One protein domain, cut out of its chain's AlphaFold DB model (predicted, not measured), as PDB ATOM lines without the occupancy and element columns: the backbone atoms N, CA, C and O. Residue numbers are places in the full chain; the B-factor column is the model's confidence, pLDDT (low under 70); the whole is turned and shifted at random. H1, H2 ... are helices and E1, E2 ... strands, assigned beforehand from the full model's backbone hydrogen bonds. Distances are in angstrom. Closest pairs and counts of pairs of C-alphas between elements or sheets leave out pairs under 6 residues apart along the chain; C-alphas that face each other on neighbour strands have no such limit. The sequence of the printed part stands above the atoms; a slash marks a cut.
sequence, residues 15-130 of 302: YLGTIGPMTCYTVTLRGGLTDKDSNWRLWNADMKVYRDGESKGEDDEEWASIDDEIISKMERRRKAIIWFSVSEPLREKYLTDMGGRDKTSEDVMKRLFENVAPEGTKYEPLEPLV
ATOM      1  N   TYR A  15     145.511-103.409 132.683       87.75
ATOM      2  CA  TYR A  15     145.791-104.821 132.943       87.75
ATOM      3  C   TYR A  15     147.295-105.106 132.840       87.75
ATOM      4  O   TYR A  15     147.921-104.794 131.827       87.75
ATOM      5  N   LEU A  16     147.867-105.710 133.882       87.38
ATOM      6  CA  LEU A  16     149.269-106.127 133.905       87.38
ATOM      7  C   LEU A  16     149.436-107.588 133.481       87.38
ATOM      8  O   LEU A  16     150.361-107.912 132.742       87.38
ATOM      9  N   GLY A  17     148.535-108.457 133.938       90.06
ATOM     10  CA  GLY A  17     148.648-109.901 133.785       90.06
ATOM     11  C   GLY A  17     147.888-110.640 134.880       90.06
ATOM     12  O   GLY A  17     147.017-110.075 135.549       90.06
ATOM     13  N   THR A  18     148.228-111.910 135.084       90.31
ATOM     14  CA  THR A  18     147.593-112.753 136.102       90.31
ATOM     15  C   THR A  18     148.656-113.420 136.968       90.31
ATOM     16  O   THR A  18     149.525-114.122 136.459       90.31
ATOM     17  N   ILE A  19     148.553-113.248 138.288       88.81
ATOM     18  CA  ILE A  19     149.387-113.934 139.279       88.81
ATOM     19  C   ILE A  19     148.540-115.025 139.939       88.81
ATOM     20  O   ILE A  19     147.683-114.775 140.788       88.81
ATOM     21  N   GLY A  20     148.774-116.277 139.541       84.62
ATOM     22  CA  GLY A  20     147.933-117.396 139.963       84.62
ATOM     23  C   GLY A  20     146.489-117.237 139.476       84.62
ATOM     24  O   GLY A  20     146.296-117.132 138.270       84.62
ATOM     25  N   PRO A  21     145.479-117.249 140.363       85.06
ATOM     26  CA  PRO A  21     144.096-116.982 139.975       85.06
ATOM     27  C   PRO A  21     143.755-115.481 139.925       85.06
ATOM     28  O   PRO A  21     142.659-115.129 139.498       85.06
ATOM     29  N   MET A  22     144.645-114.594 140.392       87.50
ATOM     30  CA  MET A  22     144.348-113.171 140.553       87.50
ATOM     31  C   MET A  22     144.728-112.378 139.305       87.50
ATOM     32  O   MET A  22     145.879-112.415 138.873       87.50
ATOM     33  N   THR A  23     143.776-111.619 138.764       89.38
ATOM     34  CA  THR A  23     144.058-110.641 137.706       89.38
ATOM     35  C   THR A  23     144.606-109.364 138.328       89.38
ATOM     36  O   THR A  23     144.051-108.832 139.288       89.38
ATOM     37  N   CYS A  24     145.734-108.891 137.811       89.50
ATOM     38  CA  CYS A  24     146.447-107.749 138.358       89.50
ATOM     39  C   CYS A  24     146.226-106.536 137.461       89.50
ATOM     40  O   CYS A  24     146.535-106.566 136.268       89.50
ATOM     41  N   TYR A  25     145.730-105.462 138.063       87.75
ATOM     42  CA  TYR A  25     145.530-104.177 137.410       87.75
ATOM     43  C   TYR A  25     146.338-103.120 138.144       87.75
ATOM     44  O   TYR A  25     146.284-103.046 139.374       87.75
ATOM     45  N   THR A  26     147.069-102.298 137.397       85.94
ATOM     46  CA  THR A  26     147.719-101.114 137.959       85.94
ATOM     47  C   THR A  26     146.797 -99.914 137.870       85.94
ATOM     48  O   THR A  26     145.971 -99.802 136.959       85.94
ATOM     49  N   VAL A  27     146.955 -99.006 138.826       85.44
ATOM     50  CA  VAL A  27     146.368 -97.677 138.746       85.44
ATOM     51  C   VAL A  27     146.816 -96.939 137.475       85.44
ATOM     52  O   VAL A  27     147.973 -97.007 137.063       85.44
ATOM     53  N   THR A  28     145.919 -96.170 136.863       81.81
ATOM     54  CA  THR A  28     146.291 -95.246 135.784       81.81
ATOM     55  C   THR A  28     147.170 -94.134 136.343       81.81
ATOM     56  O   THR A  28     146.749 -93.404 137.244       81.81
ATOM     57  N   LEU A  29     148.389 -93.990 135.818       80.94
ATOM     58  CA  LEU A  29     149.306 -92.945 136.263       80.94
ATOM     59  C   LEU A  29     148.713 -91.559 135.960       80.94
ATOM     60  O   LEU A  29     148.398 -91.233 134.816       80.94
ATOM     61  N   ARG A  30     148.570 -90.747 137.005       82.25
ATOM     62  CA  ARG A  30     148.062 -89.376 136.979       82.25
ATOM     63  C   ARG A  30     149.172 -88.434 137.446       82.25
ATOM     64  O   ARG A  30     149.811 -88.685 138.469       82.25
ATOM     65  N   GLY A  31     149.383 -87.348 136.703       73.75
ATOM     66  CA  GLY A  31     150.408 -86.341 137.006       73.75
ATOM     67  C   GLY A  31     151.853 -86.816 136.791       73.75
ATOM     68  O   GLY A  31     152.121 -87.987 136.522       73.75
ATOM     69  N   GLY A  32     152.792 -85.877 136.878       73.88
ATOM     70  CA  GLY A  32     154.233 -86.106 136.813       73.88
ATOM     71  C   GLY A  32     154.866 -86.407 138.175       73.88
ATOM     72  O   GLY A  32     154.252 -86.255 139.226       73.88
ATOM     73  N   LEU A  33     156.144 -86.794 138.163       71.94
ATOM     74  CA  LEU A  33     156.896 -87.230 139.353       71.94
ATOM     75  C   LEU A  33     156.932 -86.195 140.496       71.94
ATOM     76  O   LEU A  33     157.076 -86.557 141.663       71.94
ATOM     77  N   THR A  34     156.858 -84.911 140.148       76.50
ATOM     78  CA  THR A  34     156.928 -83.768 141.070       76.50
ATOM     79  C   THR A  34     155.559 -83.242 141.486       76.50
ATOM     80  O   THR A  34     155.488 -82.345 142.326       76.50
ATOM     81  N   ASP A  35     154.480 -83.766 140.905       79.94
ATOM     82  CA  ASP A  35     153.143 -83.249 141.155       79.94
ATOM     83  C   ASP A  35     152.630 -83.772 142.493       79.94
ATOM     84  O   ASP A  35     152.686 -84.965 142.794       79.94
ATOM     85  N   LYS A  36     152.105 -82.859 143.311       75.62
ATOM     86  CA  LYS A  36     151.580 -83.180 144.641       75.62
ATOM     87  C   LYS A  36     150.406 -84.162 144.585       75.62
ATOM     88  O   LYS A  36     150.270 -84.988 145.483       75.62
ATOM     89  N   ASP A  37     149.614 -84.075 143.524       77.44
ATOM     90  CA  ASP A  37     148.451 -84.931 143.283       77.44
ATOM     91  C   ASP A  37     148.801 -86.150 142.409       77.44
ATOM     92  O   ASP A  37     147.910 -86.840 141.911       77.44
ATOM     93  N   SER A  38     150.096 -86.420 142.190       83.75
ATOM     94  CA  SER A  38     150.504 -87.607 141.449       83.75
ATOM     95  C   SER A  38     150.350 -88.867 142.285       83.75
ATOM     96  O   SER A  38     150.886 -88.995 143.388       83.75
ATOM     97  N   ASN A  39     149.719 -89.867 141.680       87.12
ATOM     98  CA  ASN A  39     149.642 -91.218 142.219       87.12
ATOM     99  C   ASN A  39     150.855 -92.084 141.821       87.12
ATOM    100  O   ASN A  39     150.813 -93.307 141.962       87.12
ATOM    101  N   TRP A  40     151.959 -91.471 141.366       87.44
ATOM    102  CA  TRP A  40     153.199 -92.165 140.999       87.44
ATOM    103  C   TRP A  40     153.661 -93.161 142.062       87.44
ATOM    104  O   TRP A  40     154.135 -94.248 141.739       87.44
ATOM    105  N   ARG A  41     153.523 -92.809 143.345       89.38
ATOM    106  CA  ARG A  41     153.946 -93.684 144.444       89.38
ATOM    107  C   ARG A  41     153.151 -94.987 144.464       89.38
ATOM    108  O   ARG A  41     153.756 -96.044 144.616       89.38
ATOM    109  N   LEU A  42     151.835 -94.904 144.267       91.38
ATOM    110  CA  LEU A  42     150.970 -96.074 144.189       91.38
ATOM    111  C   LEU A  42     151.265 -96.886 142.929       91.38
ATOM    112  O   LEU A  42     151.457 -98.091 143.026       91.38
ATOM    113  N   TRP A  43     151.385 -96.227 141.774       91.81
ATOM    114  CA  TRP A  43     151.742 -96.896 140.522       91.81
ATOM    115  C   TRP A  43     153.065 -97.665 140.645       91.81
ATOM    116  O   TRP A  43     153.164 -98.836 140.284       91.81
ATOM    117  N   ASN A  44     154.085 -97.033 141.224       91.50
ATOM    118  CA  ASN A  44     155.384 -97.655 141.452       91.50
ATOM    119  C   ASN A  44     155.287 -98.838 142.430       91.50
ATOM    120  O   ASN A  44     155.964 -99.846 142.236       91.50
ATOM    121  N   ALA A  45     154.450 -98.735 143.465       93.50
ATOM    122  CA  ALA A  45     154.200 -99.832 144.394       93.50
ATOM    123  C   ALA A  45     153.479-101.007 143.706       93.50
ATOM    124  O   ALA A  45     153.957-102.135 143.815       93.50
ATOM    125  N   ASP A  46     152.423-100.747 142.926       93.44
ATOM    126  CA  ASP A  46     151.724-101.755 142.116       93.44
ATOM    127  C   ASP A  46     152.709-102.491 141.192       93.44
ATOM    128  O   ASP A  46     152.750-103.721 141.165       93.44
ATOM    129  N   MET A  47     153.561-101.750 140.476       92.06
ATOM    130  CA  MET A  47     154.545-102.332 139.559       92.06
ATOM    131  C   MET A  47     155.596-103.187 140.271       92.06
ATOM    132  O   MET A  47     155.985-104.230 139.743       92.06
ATOM    133  N   LYS A  48     156.068-102.769 141.452       92.62
ATOM    134  CA  LYS A  48     157.011-103.559 142.260       92.62
ATOM    135  C   LYS A  48     156.377-104.862 142.728       92.62
ATOM    136  O   LYS A  48     156.926-105.924 142.461       92.62
ATOM    137  N   VAL A  49     155.195-104.778 143.336       94.12
ATOM    138  CA  VAL A  49     154.475-105.946 143.858       94.12
ATOM    139  C   VAL A  49     154.134-106.930 142.743       94.12
ATOM    140  O   VAL A  49     154.300-108.135 142.919       94.12
ATOM    141  N   TYR A  50     153.713-106.436 141.578       93.56
ATOM    142  CA  TYR A  50     153.444-107.288 140.425       93.56
ATOM    143  C   TYR A  50     154.707-107.998 139.917       93.56
ATOM    144  O   TYR A  50     154.697-109.214 139.744       93.56
ATOM    145  N   ARG A  51     155.813-107.267 139.719       91.62
ATOM    146  CA  ARG A  51     157.079-107.858 139.244       91.62
ATOM    147  C   ARG A  51     157.625-108.895 140.218       91.62
ATOM    148  O   ARG A  51     158.048-109.962 139.779       91.62
ATOM    149  N   ASP A  52     157.572-108.596 141.513       90.69
ATOM    150  CA  ASP A  52     158.010-109.513 142.561       90.69
ATOM    151  C   ASP A  52     157.108-110.755 142.629       90.69
ATOM    152  O   ASP A  52     157.607-111.868 142.771       90.69
ATOM    153  N   GLY A  53     155.790-110.596 142.477       90.25
ATOM    154  CA  GLY A  53     154.843-111.714 142.474       90.25
ATOM    155  C   GLY A  53     154.901-112.593 141.216       90.25
ATOM    156  O   GLY A  53     154.564-113.775 141.287       90.25
ATOM    157  N   GLU A  54     155.349-112.049 140.082       89.38
ATOM    158  CA  GLU A  54     155.663-112.812 138.865       89.38
ATOM    159  C   GLU A  54     157.073-113.416 138.858       89.38
ATOM    160  O   GLU A  54     157.448-114.064 137.879       89.38
ATOM    161  N   SER A  55     157.870-113.200 139.909       79.81
ATOM    162  CA  SER A  55     159.271-113.627 139.955       79.81
ATOM    163  C   SER A  55     160.128-113.046 138.815       79.81
ATOM    164  O   SER A  55     161.149-113.613 138.421       79.81
ATOM    165  N   LYS A  56     159.744-111.882 138.268       70.88
ATOM    166  CA  LYS A  56     160.521-111.179 137.239       70.88
ATOM    167  C   LYS A  56     161.667-110.406 137.898       70.88
ATOM    168  O   LYS A  56     161.435-109.510 138.706       70.88
ATOM    169  N   GLY A  57     162.906-110.718 137.508       61.25
ATOM    170  CA  GLY A  57     164.122-110.097 138.056       61.25
ATOM    171  C   GLY A  57     164.769-110.869 139.213       61.25
ATOM    172  O   GLY A  57     165.459-110.269 140.030       61.25
ATOM    173  N   GLU A  58     164.520-112.178 139.298       61.91
ATOM    174  CA  GLU A  58     165.110-113.088 140.296       61.91
ATOM    175  C   GLU A  58     166.371-113.819 139.809       61.91
ATOM    176  O   GLU A  58     166.953-114.603 140.556       61.91
ATOM    177  N   ASP A  59     166.802-113.608 138.561       58.16
ATOM    178  CA  ASP A  59     167.854-114.434 137.949       58.16
ATOM    179  C   ASP A  59     169.212-114.372 138.665       58.16
ATOM    180  O   ASP A  59     169.988-115.335 138.564       58.16
ATOM    181  N   ASP A  60     169.428-113.311 139.443       61.72
ATOM    182  CA  ASP A  60     170.653-113.025 140.191       61.72
ATOM    183  C   ASP A  60     170.514-113.232 141.713       61.72
ATOM    184  O   ASP A  60     171.483-113.045 142.447       61.72
ATOM    185  N   GLU A  61     169.334-113.610 142.221       74.75
ATOM    186  CA  GLU A  61     169.129-113.795 143.664       74.75
ATOM    187  C   GLU A  61     169.612-115.189 144.100       74.75
ATOM    188  O   GLU A  61     169.064-116.221 143.703       74.75
ATOM    189  N   GLU A  62     170.676-115.229 144.907       77.38
ATOM    190  CA  GLU A  62     171.227-116.470 145.453       77.38
ATOM    191  C   GLU A  62     170.613-116.791 146.819       77.38
ATOM    192  O   GLU A  62     170.794-116.072 147.800       77.38
ATOM    193  N   TRP A  63     169.904-117.917 146.885       82.25
ATOM    194  CA  TRP A  63     169.284-118.412 148.111       82.25
ATOM    195  C   TRP A  63     170.178-119.427 148.818       82.25
ATOM    196  O   TRP A  63     170.644-120.392 148.202       82.25
ATOM    197  N   ALA A  64     170.348-119.256 150.131       83.81
ATOM    198  CA  ALA A  64     171.128-120.166 150.969       83.81
ATOM    199  C   ALA A  64     170.539-121.587 150.991       83.81
ATOM    200  O   ALA A  64     171.277-122.570 150.918       83.81
ATOM    201  N   SER A  65     169.209-121.703 151.033       87.75
ATOM    202  CA  SER A  65     168.503-122.984 151.006       87.75
ATOM    203  C   SER A  65     167.427-123.034 149.915       87.75
ATOM    204  O   SER A  65     167.094-122.032 149.282       87.75
ATOM    205  N   ILE A  66     166.934-124.242 149.628       87.19
ATOM    206  CA  ILE A  66     165.795-124.451 148.718       87.19
ATOM    207  C   ILE A  66     164.494-124.013 149.393       87.19
ATOM    208  O   ILE A  66     163.628-123.447 148.734       87.19
ATOM    209  N   ASP A  67     164.371-124.250 150.698       88.31
ATOM    210  CA  ASP A  67     163.169-123.902 151.447       88.31
ATOM    211  C   ASP A  67     163.001-122.380 151.528       88.31
ATOM    212  O   ASP A  67     161.904-121.893 151.275       88.31
ATOM    213  N   ASP A  68     164.084-121.624 151.742       88.50
ATOM    214  CA  ASP A  68     164.041-120.153 151.735       88.50
ATOM    215  C   ASP A  68     163.635-119.600 150.364       88.50
ATOM    216  O   ASP A  68     162.838-118.667 150.284       88.50
ATOM    217  N   GLU A  69     164.135-120.203 149.276       90.12
ATOM    218  CA  GLU A  69     163.736-119.833 147.912       90.12
ATOM    219  C   GLU A  69     162.231-120.045 147.706       90.12
ATOM    220  O   GLU A  69     161.542-119.170 147.181       90.12
ATOM    221  N   ILE A  70     161.708-121.203 148.123       90.12
ATOM    222  CA  ILE A  70     160.288-121.533 147.967       90.12
ATOM    223  C   ILE A  70     159.430-120.598 148.814       90.12
ATOM    224  O   ILE A  70     158.478-120.017 148.292       90.12
ATOM    225  N   ILE A  71     159.777-120.418 150.091       91.31
ATOM    226  CA  ILE A  71     159.035-119.557 151.013       91.31
ATOM    227  C   ILE A  71     159.028-118.124 150.491       91.31
ATOM    228  O   ILE A  71     157.959-117.528 150.400       91.31
ATOM    229  N   SER A  72     160.176-117.584 150.068       90.31
ATOM    230  CA  SER A  72     160.239-116.214 149.551       90.31
ATOM    231  C   SER A  72     159.368-116.030 148.305       90.31
ATOM    232  O   SER A  72     158.612-115.062 148.214       90.31
ATOM    233  N   LYS A  73     159.390-116.990 147.373       90.00
ATOM    234  CA  LYS A  73     158.543-116.962 146.167       90.00
ATOM    235  C   LYS A  73     157.057-117.049 146.496       90.00
ATOM    236  O   LYS A  73     156.251-116.293 145.950       90.00
ATOM    237  N   MET A  74     156.678-117.955 147.396       92.19
ATOM    238  CA  MET A  74     155.296-118.085 147.853       92.19
ATOM    239  C   MET A  74     154.819-116.814 148.560       92.19
ATOM    240  O   MET A  74     153.701-116.368 148.311       92.19
ATOM    241  N   GLU A  75     155.675-116.202 149.376       93.62
ATOM    242  CA  GLU A  75     155.377-114.984 150.124       93.62
ATOM    243  C   GLU A  75     155.158-113.789 149.192       93.62
ATOM    244  O   GLU A  75     154.149-113.092 149.301       93.62
ATOM    245  N   ARG A  76     156.041-113.600 148.203       92.44
ATOM    246  CA  ARG A  76     155.894-112.565 147.162       92.44
ATOM    247  C   ARG A  76     154.597-112.741 146.381       92.44
ATOM    248  O   ARG A  76     153.850-111.783 146.175       92.44
ATOM    249  N   ARG A  77     154.285-113.979 145.993       93.06
ATOM    250  CA  ARG A  77     153.053-114.307 145.272       93.06
ATOM    251  C   ARG A  77     151.806-114.063 146.122       93.06
ATOM    252  O   ARG A  77     150.853-113.457 145.638       93.06
ATOM    253  N   ARG A  78     151.803-114.501 147.384       94.88
ATOM    254  CA  ARG A  78     150.695-114.281 148.327       94.88
ATOM    255  C   ARG A  78     150.484-112.791 148.579       94.88
ATOM    256  O   ARG A  78     149.349-112.325 148.514       94.88
ATOM    257  N   LYS A  79     151.565-112.034 148.776       95.44
ATOM    258  CA  LYS A  79     151.523-110.577 148.905       95.44
ATOM    259  C   LYS A  79     150.867-109.928 147.692       95.44
ATOM    260  O   LYS A  79     149.986-109.094 147.871       95.44
ATOM    261  N   ALA A  80     151.244-110.321 146.476       94.94
ATOM    262  CA  ALA A  80     150.633-109.785 145.263       94.94
ATOM    263  C   ALA A  80     149.133-110.108 145.173       94.94
ATOM    264  O   ALA A  80     148.340-109.233 144.831       94.94
ATOM    265  N   ILE A  81     148.722-111.322 145.545       94.44
ATOM    266  CA  ILE A  81     147.303-111.703 145.579       94.44
ATOM    267  C   ILE A  81     146.517-110.815 146.555       94.44
ATOM    268  O   ILE A  81     145.461-110.307 146.185       94.44
ATOM    269  N   ILE A  82     147.031-110.590 147.769       94.69
ATOM    270  CA  ILE A  82     146.387-109.712 148.763       94.69
ATOM    271  C   ILE A  82     146.381-108.257 148.283       94.69
ATOM    272  O   ILE A  82     145.383-107.558 148.400       94.69
ATOM    273  N   TRP A  83     147.480-107.787 147.707       95.31
ATOM    274  CA  TRP A  83     147.594-106.419 147.218       95.31
ATOM    275  C   TRP A  83     146.558-106.106 146.131       95.31
ATOM    276  O   TRP A  83     145.839-105.107 146.204       95.31
ATOM    277  N   PHE A  84     146.448-106.978 145.126       93.50
ATOM    278  CA  PHE A  84     145.541-106.773 143.997       93.50
ATOM    279  C   PHE A  84     144.088-107.176 144.282       93.50
ATOM    280  O   PHE A  84     143.214-106.788 143.513       93.50
ATOM    281  N   SER A  85     143.798-107.869 145.392       92.00
ATOM    282  CA  SER A  85     142.411-108.101 145.835       92.00
ATOM    283  C   SER A  85     141.757-106.856 146.447       92.00
ATOM    284  O   SER A  85     140.532-106.778 146.540       92.00
ATOM    285  N   VAL A  86     142.563-105.878 146.865       91.56
ATOM    286  CA  VAL A  86     142.108-104.636 147.495       91.56
ATOM    287  C   VAL A  86     141.809-103.571 146.438       91.56
ATOM    288  O   VAL A  86     142.396-103.557 145.358       91.56
ATOM    289  N   SER A  87     140.895-102.645 146.729       89.50
ATOM    290  CA  SER A  87     140.581-101.534 145.826       89.50
ATOM    291  C   SER A  87     141.689-100.470 145.794       89.50
ATOM    292  O   SER A  87     142.379-100.236 146.790       89.50
ATOM    293  N   GLU A  88     141.833 -99.777 144.659       90.06
ATOM    294  CA  GLU A  88     142.815 -98.692 144.479       90.06
ATOM    295  C   GLU A  88     142.788 -97.640 145.610       90.06
ATOM    296  O   GLU A  88     143.856 -97.363 146.157       90.06
ATOM    297  N   PRO A  89     141.623 -97.118 146.063       89.31
ATOM    298  CA  PRO A  89     141.600 -96.082 147.098       89.31
ATOM    299  C   PRO A  89     142.164 -96.548 148.446       89.31
ATOM    300  O   PRO A  89     142.762 -95.768 149.186       89.31
ATOM    301  N   LEU A  90     141.978 -97.828 148.783       91.69
ATOM    302  CA  LEU A  90     142.524 -98.400 150.013       91.69
ATOM    303  C   LEU A  90     144.032 -98.613 149.897       91.69
ATOM    304  O   LEU A  90     144.761 -98.325 150.848       91.69
ATOM    305  N   ARG A  91     144.508 -99.059 148.727       92.81
ATOM    306  CA  ARG A  91     145.946 -99.179 148.476       92.81
ATOM    307  C   ARG A  91     146.648 -97.831 148.568       92.81
ATOM    308  O   ARG A  91     147.653 -97.717 149.266       92.81
ATOM    309  N   GLU A  92     146.091 -96.813 147.917       90.81
ATOM    310  CA  GLU A  92     146.641 -95.457 147.910       90.81
ATOM    311  C   GLU A  92     146.813 -94.917 149.331       90.81
ATOM    312  O   GLU A  92     147.883 -94.431 149.703       90.81
ATOM    313  N   LYS A  93     145.763 -95.066 150.144       91.75
ATOM    314  CA  LYS A  93     145.690 -94.487 151.481       91.75
ATOM    315  C   LYS A  93     146.554 -95.211 152.512       91.75
ATOM    316  O   LYS A  93     147.099 -94.549 153.391       91.75
ATOM    317  N   TYR A  94     146.655 -96.540 152.439       93.81
ATOM    318  CA  TYR A  94     147.210 -97.341 153.540       93.81
ATOM    319  C   TYR A  94     148.416 -98.206 153.182       93.81
ATOM    320  O   TYR A  94     149.110 -98.647 154.099       93.81
ATOM    321  N   LEU A  95     148.642 -98.484 151.894       94.44
ATOM    322  CA  LEU A  95     149.598 -99.504 151.459       94.44
ATOM    323  C   LEU A  95     150.720 -98.985 150.568       94.44
ATOM    324  O   LEU A  95     151.643 -99.742 150.297       94.44
ATOM    325  N   THR A  96     150.691 -97.732 150.119       92.19
ATOM    326  CA  THR A  96     151.690 -97.174 149.192       92.19
ATOM    327  C   THR A  96     153.152 -97.395 149.635       92.19
ATOM    328  O   THR A  96     154.028 -97.623 148.801       92.19
ATOM    329  N   ASP A  97     153.433 -97.372 150.939       92.38
ATOM    330  CA  ASP A  97     154.749 -97.642 151.539       92.38
ATOM    331  C   ASP A  97     155.095 -99.139 151.648       92.38
ATOM    332  O   ASP A  97     156.255 -99.500 151.839       92.38
ATOM    333  N   MET A  98     154.112-100.021 151.476       93.56
ATOM    334  CA  MET A  98     154.233-101.464 151.684       93.56
ATOM    335  C   MET A  98     154.597-102.255 150.419       93.56
ATOM    336  O   MET A  98     154.730-103.477 150.464       93.56
ATOM    337  N   GLY A  99     154.794-101.587 149.278       90.00
ATOM    338  CA  GLY A  99     155.098-102.241 147.999       90.00
ATOM    339  C   GLY A  99     156.521-102.807 147.859       90.00
ATOM    340  O   GLY A  99     156.826-103.424 146.844       90.00
ATOM    341  N   GLY A 100     157.413-102.585 148.831       88.62
ATOM    342  CA  GLY A 100     158.812-103.040 148.794       88.62
ATOM    343  C   GLY A 100     159.013-104.515 149.161       88.62
ATOM    344  O   GLY A 100     158.146-105.129 149.779       88.62
ATOM    345  N   ARG A 101     160.172-105.094 148.818       86.56
ATOM    346  CA  ARG A 101     160.532-106.490 149.158       86.56
ATOM    347  C   ARG A 101     160.757-106.731 150.651       86.56
ATOM    348  O   ARG A 101     160.698-107.867 151.096       86.56
ATOM    349  N   ASP A 102     161.014-105.672 151.409       88.94
ATOM    350  CA  ASP A 102     161.221-105.707 152.857       88.94
ATOM    351  C   ASP A 102     159.929-105.974 153.644       88.94
ATOM    352  O   ASP A 102     159.994-106.271 154.833       88.94
ATOM    353  N   LYS A 103     158.762-105.856 152.996       92.62
ATOM    354  CA  LYS A 103     157.450-106.075 153.618       92.62
ATOM    355  C   LYS A 103     156.844-107.400 153.191       92.62
ATOM    356  O   LYS A 103     156.764-107.683 151.992       92.62
ATOM    357  N   THR A 104     156.343-108.145 154.164       93.50
ATOM    358  CA  THR A 104     155.688-109.443 153.978       93.50
ATOM    359  C   THR A 104     154.212-109.291 153.585       93.50
ATOM    360  O   THR A 104     153.637-108.201 153.624       93.50
ATOM    361  N   SER A 105     153.589-110.389 153.166       94.50
ATOM    362  CA  SER A 105     152.144-110.490 152.951       94.50
ATOM    363  C   SER A 105     151.360-110.305 154.255       94.50
ATOM    364  O   SER A 105     150.313-109.656 154.245       94.50
ATOM    365  N   GLU A 106     151.914-110.773 155.376       95.31
ATOM    366  CA  GLU A 106     151.375-110.579 156.725       95.31
ATOM    367  C   GLU A 106     151.346-109.093 157.110       95.31
ATOM    368  O   GLU A 106     150.328-108.598 157.587       95.31
ATOM    369  N   ASP A 107     152.418-108.344 156.827       94.88
ATOM    370  CA  ASP A 107     152.475-106.901 157.107       94.88
ATOM    371  C   ASP A 107     151.386-106.132 156.348       94.88
ATOM    372  O   ASP A 107     150.741-105.232 156.894       94.88
ATOM    373  N   VAL A 108     151.170-106.495 155.078       95.12
ATOM    374  CA  VAL A 108     150.122-105.903 154.235       95.12
ATOM    375  C   VAL A 108     148.739-106.231 154.797       95.12
ATOM    376  O   VAL A 108     147.914-105.330 154.947       95.12
ATOM    377  N   MET A 109     148.490-107.498 155.140       94.94
ATOM    378  CA  MET A 109     147.199-107.941 155.668       94.94
ATOM    379  C   MET A 109     146.881-107.298 157.018       94.94
ATOM    380  O   MET A 109     145.783-106.779 157.220       94.94
ATOM    381  N   LYS A 110     147.861-107.256 157.921       95.00
ATOM    382  CA  LYS A 110     147.726-106.618 159.227       95.00
ATOM    383  C   LYS A 110     147.421-105.128 159.094       95.00
ATOM    384  O   LYS A 110     146.497-104.637 159.739       95.00
ATOM    385  N   ARG A 111     148.129-104.410 158.211       94.62
ATOM    386  CA  ARG A 111     147.874-102.981 157.969       94.62
ATOM    387  C   ARG A 111     146.466-102.736 157.430       94.62
ATOM    388  O   ARG A 111     145.820-101.772 157.840       94.62
ATOM    389  N   LEU A 112     145.984-103.590 156.527       94.19
ATOM    390  CA  LEU A 112     144.606-103.521 156.041       94.19
ATOM    391  C   LEU A 112     143.609-103.753 157.172       94.19
ATOM    392  O   LEU A 112     142.674-102.972 157.325       94.19
ATOM    393  N   PHE A 113     143.832-104.785 157.982       93.69
ATOM    394  CA  PHE A 113     142.953-105.115 159.093       93.69
ATOM    395  C   PHE A 113     142.846-103.960 160.092       93.69
ATOM    396  O   PHE A 113     141.745-103.516 160.393       93.69
ATOM    397  N   GLU A 114     143.974-103.404 160.537       93.75
ATOM    398  CA  GLU A 114     144.010-102.300 161.506       93.75
ATOM    399  C   GLU A 114     143.271-101.037 161.032       93.75
ATOM    400  O   GLU A 114     142.820-100.248 161.858       93.75
ATOM    401  N   ASN A 115     143.143-100.828 159.715       92.94
ATOM    402  CA  ASN A 115     142.546 -99.615 159.147       92.94
ATOM    403  C   ASN A 115     141.131 -99.806 158.586       92.94
ATOM    404  O   ASN A 115     140.430 -98.814 158.377       92.94
ATOM    405  N   VAL A 116     140.732-101.043 158.282       91.00
ATOM    406  CA  VAL A 116     139.474-101.351 157.580       91.00
ATOM    407  C   VAL A 116     138.547-102.236 158.413       91.00
ATOM    408  O   VAL A 116     137.334-102.197 158.204       91.00
ATOM    409  N   ALA A 117     139.073-103.030 159.350       89.94
ATOM    410  CA  ALA A 117     138.238-103.907 160.159       89.94
ATOM    411  C   ALA A 117     137.328-103.097 161.102       89.94
ATOM    412  O   ALA A 117     137.741-102.058 161.623       89.94
ATOM    413  N   PRO A 118     136.095-103.568 161.362       90.62
ATOM    414  CA  PRO A 118     135.226-102.965 162.361       90.62
ATOM    415  C   PRO A 118     135.879-102.949 163.745       90.62
ATOM    416  O   PRO A 118     136.579-103.896 164.126       90.62
ATOM    417  N   GLU A 119     135.592-101.907 164.523       89.69
ATOM    418  CA  GLU A 119     136.075-101.786 165.896       89.69
ATOM    419  C   GLU A 119     135.695-103.019 166.732       89.69
ATOM    420  O   GLU A 119     134.574-103.522 166.671       89.69
ATOM    421  N   GLY A 120     136.654-103.523 167.512       88.50
ATOM    422  CA  GLY A 120     136.479-104.713 168.350       88.50
ATOM    423  C   GLY A 120     136.738-106.053 167.650       88.50
ATOM    424  O   GLY A 120     136.754-107.084 168.324       88.50
ATOM    425  N   THR A 121     137.001-106.064 166.339       91.88
ATOM    426  CA  THR A 121     137.414-107.287 165.630       91.88
ATOM    427  C   THR A 121     138.861-107.635 165.992       91.88
ATOM    428  O   THR A 121     139.744-106.778 165.944       91.88
ATOM    429  N   LYS A 122     139.128-108.896 166.354       92.25
ATOM    430  CA  LYS A 122     140.491-109.383 166.617       92.25
ATOM    431  C   LYS A 122     141.150-109.818 165.316       92.25
ATOM    432  O   LYS A 122     140.514-110.482 164.507       92.25
ATOM    433  N   TYR A 123     142.414-109.447 165.143       92.62
ATOM    434  CA  TYR A 123     143.194-109.884 163.993       92.62
ATOM    435  C   TYR A 123     143.518-111.373 164.105       92.62
ATOM    436  O   TYR A 123     144.010-111.822 165.144       92.62
ATOM    437  N   GLU A 124     143.271-112.106 163.026       93.00
ATOM    438  CA  GLU A 124     143.706-113.488 162.862       93.00
ATOM    439  C   GLU A 124     144.884-113.517 161.874       93.00
ATOM    440  O   GLU A 124     144.736-113.005 160.761       93.00
ATOM    441  N   PRO A 125     146.051-114.063 162.268       92.12
ATOM    442  CA  PRO A 125     147.213-114.165 161.386       92.12
ATOM    443  C   PRO A 125     146.942-115.016 160.146       92.12
ATOM    444  O   PRO A 125     146.133-115.948 160.194       92.12
ATOM    445  N   LEU A 126     147.663-114.749 159.053       92.56
ATOM    446  CA  LEU A 126     147.564-115.585 157.860       92.56
ATOM    447  C   LEU A 126     148.080-117.001 158.136       92.56
ATOM    448  O   LEU A 126     149.013-117.221 158.910       92.56
ATOM    449  N   GLU A 127     147.496-117.974 157.435       92.12
ATOM    450  CA  GLU A 127     147.941-119.363 157.504       92.12
ATOM    451  C   GLU A 127     149.429-119.481 157.141       92.12
ATOM    452  O   GLU A 127     149.839-118.948 156.101       92.12
ATOM    453  N   PRO A 128     150.248-120.203 157.925       90.75
ATOM    454  CA  PRO A 128     151.664-120.369 157.631       90.75
ATOM    455  C   PRO A 128     151.901-120.930 156.228       90.75
ATOM    456  O   PRO A 128     151.180-121.811 155.757       90.75
ATOM    457  N   LEU A 129     152.934-120.432 155.551       90.25
ATOM    458  CA  LEU A 129     153.374-121.024 154.294       90.25
ATOM    459  C   LEU A 129     154.038-122.373 154.566       90.25
ATOM    460  O   LEU A 129     154.995-122.460 155.335       90.25
ATOM    461  N   VAL A 130     153.534-123.420 153.916       89.38
ATOM    462  CA  VAL A 130     154.056-124.783 154.046       89.38
ATOM    463  C   VAL A 130     154.796-125.168 152.773       89.38
ATOM    464  O   VAL A 130     154.265-125.051 151.669       89.38
TER     465      VAL A 130
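AT A GLANCE: This is residues 15 to 130 of the 302 residues of an uncharacterized protein of Cadophora sp. DSE1049 (UniProt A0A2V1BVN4). The long helix H2 runs through the middle, with the end of H1, residues 49 to 53, packed on one side of it and the beginning of H4, residues 105 to 109, on another, while a small two-stranded hairpin, E1 and E2, packs on H1 and the last part of H2, residues 77 to 85. The short helix H3 follows H2 closely and stands crosswise to H4, and after H4 a long unnamed tail, residues 117 to 130, turns and folds back. The printed part has 116 residues, with two named strands and four named helices in the order E1, E2, H1, H2, H3, H4; the sheet, E1 - E2, is antiparallel and the class is mostly helix. The whole is compact, with a radius of gyration of the C-alphas of 15.0 A and spans of 44 by 41 by 24 A.

HOW THE PARTS SIT: E1, residues 15 to 19, and E2, residues 22 to 26, form a hairpin of antiparallel strands at 147 degrees. N 16 and O 24, 2.9 A apart, and N 22 and O 19, 3.1 A apart, are within hydrogen-bond range. The closest C-alphas of E2 and H1, residues 40 to 53, are those of Thr 26 and Asp 46, 5.8 A apart. Those of E2 and H2, residues 66 to 85, are Cys 24 and Phe 84, also 5.8 A apart. H1, with residues 49 to 53 alone, touches H2 in a helical hairpin, opposite ways at a steep tilt of 42 degrees; the closest C-alphas, of Gly 53 and Arg 77, are 4.2 A apart. Residues 75 to 83 of H2 touch residues 105 to 109 of H4, residues 105 to 116, the same way at a shallow tilt of 27 degrees; the closest C-alphas are those of Lys 79 and Ser 105, 4.1 A. H3, residues 88 to 94, only just touches H4, with 3 pairs of C-alphas within 8 A, about perpendicular at 89 degrees; the closest are those of Tyr 94 and Leu 112, 7.2 A. H1 and H4 are apart. In H1, H2, H3 and H4 every O i to N i+4 pair is within hydrogen-bond range.

IN THESE COORDINATES: E1 begins at C-alpha 15, (145.791, -104.821, 132.943), and measures 11.7 A; E2 measures 12.8 A. H1 measures 19.7 A and H3 10.2 A. H2, 28.7 A long, begins at C-alpha 66, (165.795, -124.451, 148.718). H4, 16.3 A long, ends at C-alpha 116, (139.474, -101.351, 157.580).

THE WHOLE: The C-alphas farthest apart, of Asp 60 and Gly 120, are 45.1 A from each other. The printed part has no cut. The links E2 to H1 and H1 to H2 are long, with 13 and 12 residues. Mean pLDDT of the printed part is 88.3; residues 57 to 60 are under 70.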